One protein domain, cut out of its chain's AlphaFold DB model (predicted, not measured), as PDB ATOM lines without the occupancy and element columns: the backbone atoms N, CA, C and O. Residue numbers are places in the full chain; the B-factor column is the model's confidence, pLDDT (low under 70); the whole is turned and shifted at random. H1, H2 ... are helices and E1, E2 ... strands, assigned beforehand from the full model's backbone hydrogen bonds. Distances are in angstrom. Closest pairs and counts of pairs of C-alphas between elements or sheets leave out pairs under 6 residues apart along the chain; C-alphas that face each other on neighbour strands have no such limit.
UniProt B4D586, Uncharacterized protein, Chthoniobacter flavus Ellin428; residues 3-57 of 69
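This is residues 3 to 57 of the 69 residues of an uncharacterized protein of Chthoniobacter flavus Ellin428 (UniProt B4D586). A long hairpin, E2 and E3, with the short strand E1 beside E3, makes a small sheet; helix H1 packs slantwise over one face, and the short helix H2 only grazes the sheet. A loop, residues 6 to 18, and the hairpin's turn lie at opposite ends of the long axis. The printed part has 55 residues and runs E1, E2, E3, H1, H2; the sheet's order is E1, E3, E2, mixed, and the class is mixed helices and strands. It is compact, with a radius of gyration of the C-alphas of 10.7 A and spans of 30 by 18 by 17 A.

Start at E1, residues 3 to 5, parallel to E3, residues 28 to 34; N 4 and O 31 are 2.7 A apart, within hydrogen-bond range. E3 is antiparallel to E2, residues 19 to 25, with N 21 and O 32 at 2.8 A. H1, residues 37 to 46, makes two layers with the sheet, helix on one face, at a height of 9.6 A; its closest C-alphas to E3 are Ala 40 and Ala 34, 5.5 A. H2, residues 49 to 55, is close to H1 but not clearly touching, with C-alphas Arg 52 and Trp 44 at 7.4 A. Every O i to N i+4 pair in both helices is within hydrogen-bond range.

Find C-alpha 3 at (-30.597, -4.885, -21.243), where E1 begins. E2 spans 18.7 A, E3 19.0 A and H1 14.0 A; H2 ends at C-alpha 55, (-29.710, -3.139, -30.681).

The C-alphas farthest apart, Ala 13 and Lys 27, are 31.1 A apart. The link E1 to E2 is long; the others are tight. The printed part has no cut, and no printed residue is under 70 in pLDDT.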
ATOM      1  N   VAL A   3     -29.259  -4.322 -21.066       87.12
ATOM      2  CA  VAL A   3     -30.597  -4.885 -21.243       87.12
ATOM      3  C   VAL A   3     -31.185  -4.342 -22.539       87.12
ATOM      4  O   VAL A   3     -31.217  -3.132 -22.755       87.12
ATOM      5  N   ILE A   4     -31.625  -5.249 -23.399       88.56
ATOM      6  CA  ILE A   4     -32.249  -4.994 -24.688       88.56
ATOM      7  C   ILE A   4     -33.728  -5.337 -24.536       88.56
ATOM      8  O   ILE A   4     -34.077  -6.417 -24.062       88.56
ATOM      9  N   ARG A   5     -34.609  -4.411 -24.910       88.62
ATOM     10  CA  ARG A   5     -36.052  -4.658 -24.919       88.62
ATOM     11  C   ARG A   5     -36.470  -5.096 -26.308       88.62
ATOM     12  O   ARG A   5     -36.065  -4.481 -27.294       88.62
ATOM     13  N   VAL A   6     -37.301  -6.125 -26.374       88.44
ATOM     14  CA  VAL A   6     -38.026  -6.446 -27.602       88.44
ATOM     15  C   VAL A   6     -38.976  -5.296 -27.993       88.44
ATOM     16  O   VAL A   6     -39.455  -4.574 -27.115       88.44
ATOM     17  N   PRO A   7     -39.308  -5.119 -29.285       86.62
ATOM     18  CA  PRO A   7     -40.060  -3.957 -29.785       86.62
ATOM     19  C   PRO A   7     -41.469  -3.753 -29.196       86.62
ATOM     20  O   PRO A   7     -42.043  -2.663 -29.296       86.62
ATOM     21  N   TRP A   8     -42.059  -4.803 -28.625       85.50
ATOM     22  CA  TRP A   8     -43.375  -4.766 -27.982       85.50
ATOM     23  C   TRP A   8     -43.324  -4.479 -26.476       85.50
ATOM     24  O   TRP A   8     -44.361  -4.145 -25.916       85.50
ATOM     25  N   ILE A   9     -42.152  -4.526 -25.830       86.00
ATOM     26  CA  ILE A   9     -41.967  -4.033 -24.456       86.00
ATOM     27  C   ILE A   9     -41.477  -2.588 -24.553       86.00
ATOM     28  O   ILE A   9     -40.280  -2.312 -24.652       86.00
ATOM     29  N   ARG A  10     -42.426  -1.649 -24.585       80.31
ATOM     30  CA  ARG A  10     -42.143  -0.232 -24.864       80.31
ATOM     31  C   ARG A  10     -41.945   0.585 -23.598       80.31
ATOM     32  O   ARG A  10     -41.242   1.593 -23.628       80.31
ATOM     33  N   CYS A  11     -42.547   0.167 -22.489       80.56
ATOM     34  CA  CYS A  11     -42.455   0.868 -21.215       80.56
ATOM     35  C   CYS A  11     -42.317  -0.094 -20.026       80.56
ATOM     36  O   CYS A  11     -42.513  -1.297 -20.151       80.56
ATOM     37  N   ARG A  12     -42.014   0.453 -18.840       75.88
ATOM     38  CA  ARG A  12     -41.897  -0.335 -17.597       75.88
ATOM     39  C   ARG A  12     -43.181  -1.075 -17.210       75.88
ATOM     40  O   ARG A  12     -43.101  -2.072 -16.508       75.88
ATOM     41  N   ALA A  13     -44.351  -0.605 -17.643       79.88
ATOM     42  CA  ALA A  13     -45.605  -1.318 -17.399       79.88
ATOM     43  C   ALA A  13     -45.701  -2.616 -18.223       79.88
ATOM     44  O   ALA A  13     -46.275  -3.587 -17.743       79.88
ATOM     45  N   ASP A  14     -45.074  -2.660 -19.404       79.25
ATOM     46  CA  ASP A  14     -44.986  -3.860 -20.250       79.25
ATOM     47  C   ASP A  14     -43.924  -4.853 -19.739       79.25
ATOM     48  O   ASP A  14     -43.881  -6.004 -20.158       79.25
ATOM     49  N   GLU A  15     -43.045  -4.438 -18.820       81.88
ATOM     50  CA  GLU A  15     -42.062  -5.342 -18.206       81.88
ATOM     51  C   GLU A  15     -42.736  -6.329 -17.225       81.88
ATOM     52  O   GLU A  15     -42.127  -7.328 -16.829       81.88
ATOM     53  N   VAL A  16     -44.000  -6.092 -16.846       82.69
ATOM     54  CA  VAL A  16     -44.765  -6.958 -15.942       82.69
ATOM     55  C   VAL A  16     -45.018  -8.312 -16.609       82.69
ATOM     56  O   VAL A  16     -45.775  -8.422 -17.567       82.69
ATOM     57  N   GLY A  17     -44.380  -9.360 -16.081       81.38
ATOM     58  CA  GLY A  17     -44.439 -10.712 -16.647       81.38
ATOM     59  C   GLY A  17     -43.379 -10.995 -17.714       81.38
ATOM     60  O   GLY A  17     -43.374 -12.083 -18.283       81.38
ATOM     61  N   SER A  18     -42.472 -10.050 -17.974       87.62
ATOM     62  CA  SER A  18     -41.298 -10.298 -18.808       87.62
ATOM     63  C   SER A  18     -40.197 -11.032 -18.037       87.62
ATOM     64  O   SER A  18     -40.035 -10.881 -16.824       87.62
ATOM     65  N   CYS A  19     -39.423 -11.827 -18.763       89.06
ATOM     66  CA  CYS A  19     -38.243 -12.531 -18.294       89.06
ATOM     67  C   CYS A  19     -37.000 -11.949 -18.974       89.06
ATOM     68  O   CYS A  19     -37.014 -11.631 -20.164       89.06
ATOM     69  N   ALA A  20     -35.908 -11.844 -18.216       89.94
ATOM     70  CA  ALA A  20     -34.603 -11.469 -18.742       89.94
ATOM     71  C   ALA A  20     -33.850 -12.724 -19.203       89.94
ATOM     72  O   ALA A  20     -33.491 -13.573 -18.387       89.94
ATOM     73  N   ILE A  21     -33.595 -12.825 -20.504       91.88
ATOM     74  CA  ILE A  21     -32.905 -13.954 -21.132       91.88
ATOM     75  C   ILE A  21     -31.488 -13.528 -21.488       91.88
ATOM     76  O   ILE A  21     -31.297 -12.574 -22.241       91.88
ATOM     77  N   GLU A  22     -30.485 -14.215 -20.946       91.62
ATOM     78  CA  GLU A  22     -29.094 -13.924 -21.286       91.62
ATOM     79  C   GLU A  22     -28.763 -14.447 -22.689       91.62
ATOM     80  O   GLU A  22     -28.948 -15.623 -22.997       91.62
ATOM     81  N   VAL A  23     -28.217 -13.572 -23.527       89.62
ATOM     82  CA  VAL A  23     -27.681 -13.909 -24.846       89.62
ATOM     83  C   VAL A  23     -26.244 -13.424 -24.963       89.62
ATOM     84  O   VAL A  23     -25.838 -12.446 -24.333       89.62
ATOM     85  N   ARG A  24     -25.452 -14.103 -25.794       88.50
ATOM     86  CA  ARG A  24     -24.061 -13.728 -26.062       88.50
ATOM     87  C   ARG A  24     -23.898 -13.265 -27.496       88.50
ATOM     88  O   ARG A  24     -24.326 -13.945 -28.425       88.50
ATOM     89  N   TRP A  25     -23.221 -12.137 -27.668       89.69
ATOM     90  CA  TRP A  25     -22.939 -11.552 -28.972       89.69
ATOM     91  C   TRP A  25     -21.598 -10.819 -28.959       89.69
ATOM     92  O   TRP A  25     -21.297 -10.110 -28.005       89.69
ATOM     93  N   ARG A  26     -20.753 -11.024 -29.982       83.62
ATOM     94  CA  ARG A  26     -19.441 -10.348 -30.149       83.62
ATOM     95  C   ARG A  26     -18.598 -10.257 -28.856       83.62
ATOM     96  O   ARG A  26     -18.004  -9.228 -28.557       83.62
ATOM     97  N   LYS A  27     -18.515 -11.364 -28.101       85.62
ATOM     98  CA  LYS A  27     -17.795 -11.501 -26.808       85.62
ATOM     99  C   LYS A  27     -18.400 -10.738 -25.617       85.62
ATOM    100  O   LYS A  27     -17.781 -10.696 -24.558       85.62
ATOM    101  N   GLN A  28     -19.595 -10.182 -25.759       87.25
ATOM    102  CA  GLN A  28     -20.349  -9.550 -24.682       87.25
ATOM    103  C   GLN A  28     -21.613 -10.357 -24.366       87.25
ATOM    104  O   GLN A  28     -22.147 -11.066 -25.221       87.25
ATOM    105  N   SER A  29     -22.080 -10.246 -23.123       89.38
ATOM    106  CA  SER A  29     -23.369 -10.790 -22.694       89.38
ATOM    107  C   SER A  29     -24.393  -9.664 -22.575       89.38
ATOM    108  O   SER A  29     -24.118  -8.620 -21.974       89.38
ATOM    109  N   PHE A  30     -25.583  -9.908 -23.107       90.12
ATOM    110  CA  PHE A  30     -26.735  -9.014 -23.075       90.12
ATOM    111  C   PHE A  30     -27.914  -9.743 -22.443       90.12
ATOM    112  O   PHE A  30     -27.972 -10.969 -22.463       90.12
ATOM    113  N   GLN A  31     -28.864  -8.995 -21.895       91.56
ATOM    114  CA  GLN A  31     -30.143  -9.549 -21.463       91.56
ATOM    115  C   GLN A  31     -31.240  -9.047 -22.380       91.56
ATOM    116  O   GLN A  31     -31.376  -7.841 -22.551       91.56
ATOM    117  N   ILE A  32     -32.029  -9.949 -22.943       91.62
ATOM    118  CA  ILE A  32     -33.229  -9.604 -23.696       91.62
ATOM    119  C   ILE A  32     -34.416  -9.703 -22.748       91.62
ATOM    120  O   ILE A  32     -34.647 -10.761 -22.164       91.62
ATOM    121  N   LEU A  33     -35.158  -8.610 -22.589       92.19
ATOM    122  CA  LEU A  33     -36.465  -8.630 -21.940       92.19
ATOM    123  C   LEU A  33     -37.511  -9.049 -22.967       92.19
ATOM    124  O   LEU A  33     -37.684  -8.356 -23.967       92.19
ATOM    125  N   ALA A  34     -38.188 -10.162 -22.702       91.81
ATOM    126  CA  ALA A  34     -39.275 -10.715 -23.508       91.81
ATOM    127  C   ALA A  34     -40.279 -11.433 -22.594       91.81
ATOM    128  O   ALA A  34     -39.939 -11.782 -21.466       91.81
ATOM    129  N   TYR A  35     -41.496 -11.713 -23.056       90.38
ATOM    130  CA  TYR A  35     -42.479 -12.451 -22.245       90.38
ATOM    131  C   TYR A  35     -42.179 -13.953 -22.151       90.38
ATOM    132  O   TYR A  35     -42.712 -14.652 -21.292       90.38
ATOM    133  N   SER A  36     -41.310 -14.467 -23.022       90.06
ATOM    134  CA  SER A  36     -40.838 -15.848 -22.967       90.06
ATOM    135  C   SER A  36     -39.435 -15.994 -23.551       90.06
ATOM    136  O   SER A  36     -38.998 -15.188 -24.373       90.06
ATOM    137  N   GLU A  37     -38.738 -17.064 -23.162       89.19
ATOM    138  CA  GLU A  37     -37.434 -17.412 -23.741       89.19
ATOM    139  C   GLU A  37     -37.520 -17.639 -25.251       89.19
ATOM    140  O   GLU A  37     -36.691 -17.138 -26.009       89.19
ATOM    141  N   ARG A  38     -38.563 -18.349 -25.687       90.62
ATOM    142  CA  ARG A  38     -38.815 -18.627 -27.098       90.62
ATOM    143  C   ARG A  38     -38.932 -17.336 -27.905       90.62
ATOM    144  O   ARG A  38     -38.284 -17.200 -28.934       90.62
ATOM    145  N   GLU A  39     -39.720 -16.387 -27.416       90.00
ATOM    146  CA  GLU A  39     -39.906 -15.089 -28.062       90.00
ATOM    147  C   GLU A  39     -38.582 -14.312 -28.169       90.00
ATOM    148  O   GLU A  39     -38.264 -13.782 -29.235       90.00
ATOM    149  N   ALA A  40     -37.778 -14.295 -27.099       90.38
ATOM    150  CA  ALA A  40     -36.455 -13.675 -27.126       90.38
ATOM    151  C   ALA A  40     -35.546 -14.316 -28.186       90.38
ATOM    152  O   ALA A  40     -34.866 -13.602 -28.921       90.38
ATOM    153  N   GLN A  41     -35.549 -15.649 -28.282       90.12
ATOM    154  CA  GLN A  41     -34.748 -16.397 -29.253       90.12
ATOM    155  C   GLN A  41     -35.233 -16.206 -30.693       90.12
ATOM    156  O   GLN A  41     -34.398 -16.026 -31.575       90.12
ATOM    157  N   GLU A  42     -36.544 -16.224 -30.945       92.81
ATOM    158  CA  GLU A  42     -37.120 -16.015 -32.283       92.81
ATOM    159  C   GLU A  42     -36.833 -14.596 -32.779       92.81
ATOM    160  O   GLU A  42     -36.380 -14.414 -33.909       92.81
ATOM    161  N   TRP A  43     -37.013 -13.594 -31.915       93.06
ATOM    162  CA  TRP A  43     -36.686 -12.211 -32.240       93.06
ATOM    163  C   TRP A  43     -35.189 -12.027 -32.482       93.06
ATOM    164  O   TRP A  43     -34.791 -11.604 -33.564       93.06
ATOM    165  N   TRP A  44     -34.352 -12.402 -31.511       92.12
ATOM    166  CA  TRP A  44     -32.899 -12.270 -31.621       92.12
ATOM    167  C   TRP A  44     -32.353 -13.046 -32.818       92.12
ATOM    168  O   TRP A  44     -31.523 -12.535 -33.566       92.12
ATOM    169  N   GLY A  45     -32.843 -14.268 -33.026       90.75
ATOM    170  CA  GLY A  45     -32.508 -15.153 -34.138       90.75
ATOM    171  C   GLY A  45     -32.913 -14.598 -35.503       90.75
ATOM    172  O   GLY A  45     -32.177 -14.801 -36.467       90.75
ATOM    173  N   GLY A  46     -34.029 -13.867 -35.570       91.06
ATOM    174  CA  GLY A  46     -34.545 -13.242 -36.788       91.06
ATOM    175  C   GLY A  46     -33.832 -11.952 -37.205       91.06
ATOM    176  O   GLY A  46     -33.926 -11.572 -38.370       91.06
ATOM    177  N   LEU A  47     -33.110 -11.298 -36.291       90.38
ATOM    178  CA  LEU A  47     -32.314 -10.110 -36.602       90.38
ATOM    179  C   LEU A  47     -31.084 -10.461 -37.444       90.38
ATOM    180  O   LEU A  47     -30.379 -11.439 -37.167       90.38
ATOM    181  N   ARG A  48     -30.778  -9.608 -38.424       91.31
ATOM    182  CA  ARG A  48     -29.487  -9.620 -39.121       91.31
ATOM    183  C   ARG A  48     -28.376  -9.160 -38.185       91.31
ATOM    184  O   ARG A  48     -28.624  -8.471 -37.198       91.31
ATOM    185  N   ASP A  49     -27.137  -9.500 -38.521       88.75
ATOM    186  CA  ASP A  49     -25.967  -9.129 -37.720       88.75
ATOM    187  C   ASP A  49     -25.866  -7.608 -37.511       88.75
ATOM    188  O   ASP A  49     -25.619  -7.167 -36.393       88.75
ATOM    189  N   GLU A  50     -26.167  -6.815 -38.543       88.19
ATOM    190  CA  GLU A  50     -26.205  -5.344 -38.486       88.19
ATOM    191  C   GLU A  50     -27.259  -4.834 -37.488       88.19
ATOM    192  O   GLU A  50     -27.005  -3.934 -36.689       88.19
ATOM    193  N   GLU A  51     -28.443  -5.448 -37.486       87.88
ATOM    194  CA  GLU A  51     -29.525  -5.088 -36.570       87.88
ATOM    195  C   GLU A  51     -29.185  -5.493 -35.135       87.88
ATOM    196  O   GLU A  51     -29.466  -4.735 -34.207       87.88
ATOM    197  N   ARG A  52     -28.540  -6.654 -34.948       87.31
ATOM    198  CA  ARG A  52     -28.027  -7.112 -33.649       87.31
ATOM    199  C   ARG A  52     -26.973  -6.168 -33.103       87.31
ATOM    200  O   ARG A  52     -27.036  -5.835 -31.923       87.31
ATOM    201  N   ASP A  53     -26.038  -5.731 -33.940       87.81
ATOM    202  CA  ASP A  53     -25.006  -4.770 -33.562       87.81
ATOM    203  C   ASP A  53     -25.640  -3.422 -33.160       87.81
ATOM    204  O   ASP A  53     -25.272  -2.862 -32.122       87.81
ATOM    205  N   ALA A  54     -26.680  -2.966 -33.868       85.62
ATOM    206  CA  ALA A  54     -27.436  -1.761 -33.516       85.62
ATOM    207  C   ALA A  54     -28.196  -1.887 -32.179       85.62
ATOM    208  O   ALA A  54     -28.036  -1.042 -31.294       85.62
ATOM    209  N   VAL A  55     -28.975  -2.956 -31.956       85.62
ATOM    210  CA  VAL A  55     -29.710  -3.139 -30.681       85.62
ATOM    211  C   VAL A  55     -28.775  -3.430 -29.504       85.62
ATOM    212  O   VAL A  55     -29.019  -2.994 -28.373       85.62
ATOM    213  N   ALA A  56     -27.653  -4.105 -29.761       83.81
ATOM    214  CA  ALA A  56     -26.576  -4.283 -28.799       83.81
ATOM    215  C   ALA A  56     -25.813  -2.974 -28.543       83.81
ATOM    216  O   ALA A  56     -25.057  -2.901 -27.571       83.81
ATOM    217  N   GLY A  57     -26.059  -1.909 -29.325       77.06
ATOM    218  CA  GLY A  57     -25.318  -0.639 -29.334       77.06
ATOM    219  C   GLY A  57     -23.815  -0.853 -29.412       77.06
ATOM    220  O   GLY A  57     -23.064  -0.227 -28.670       77.06
TER     221      GLY A  57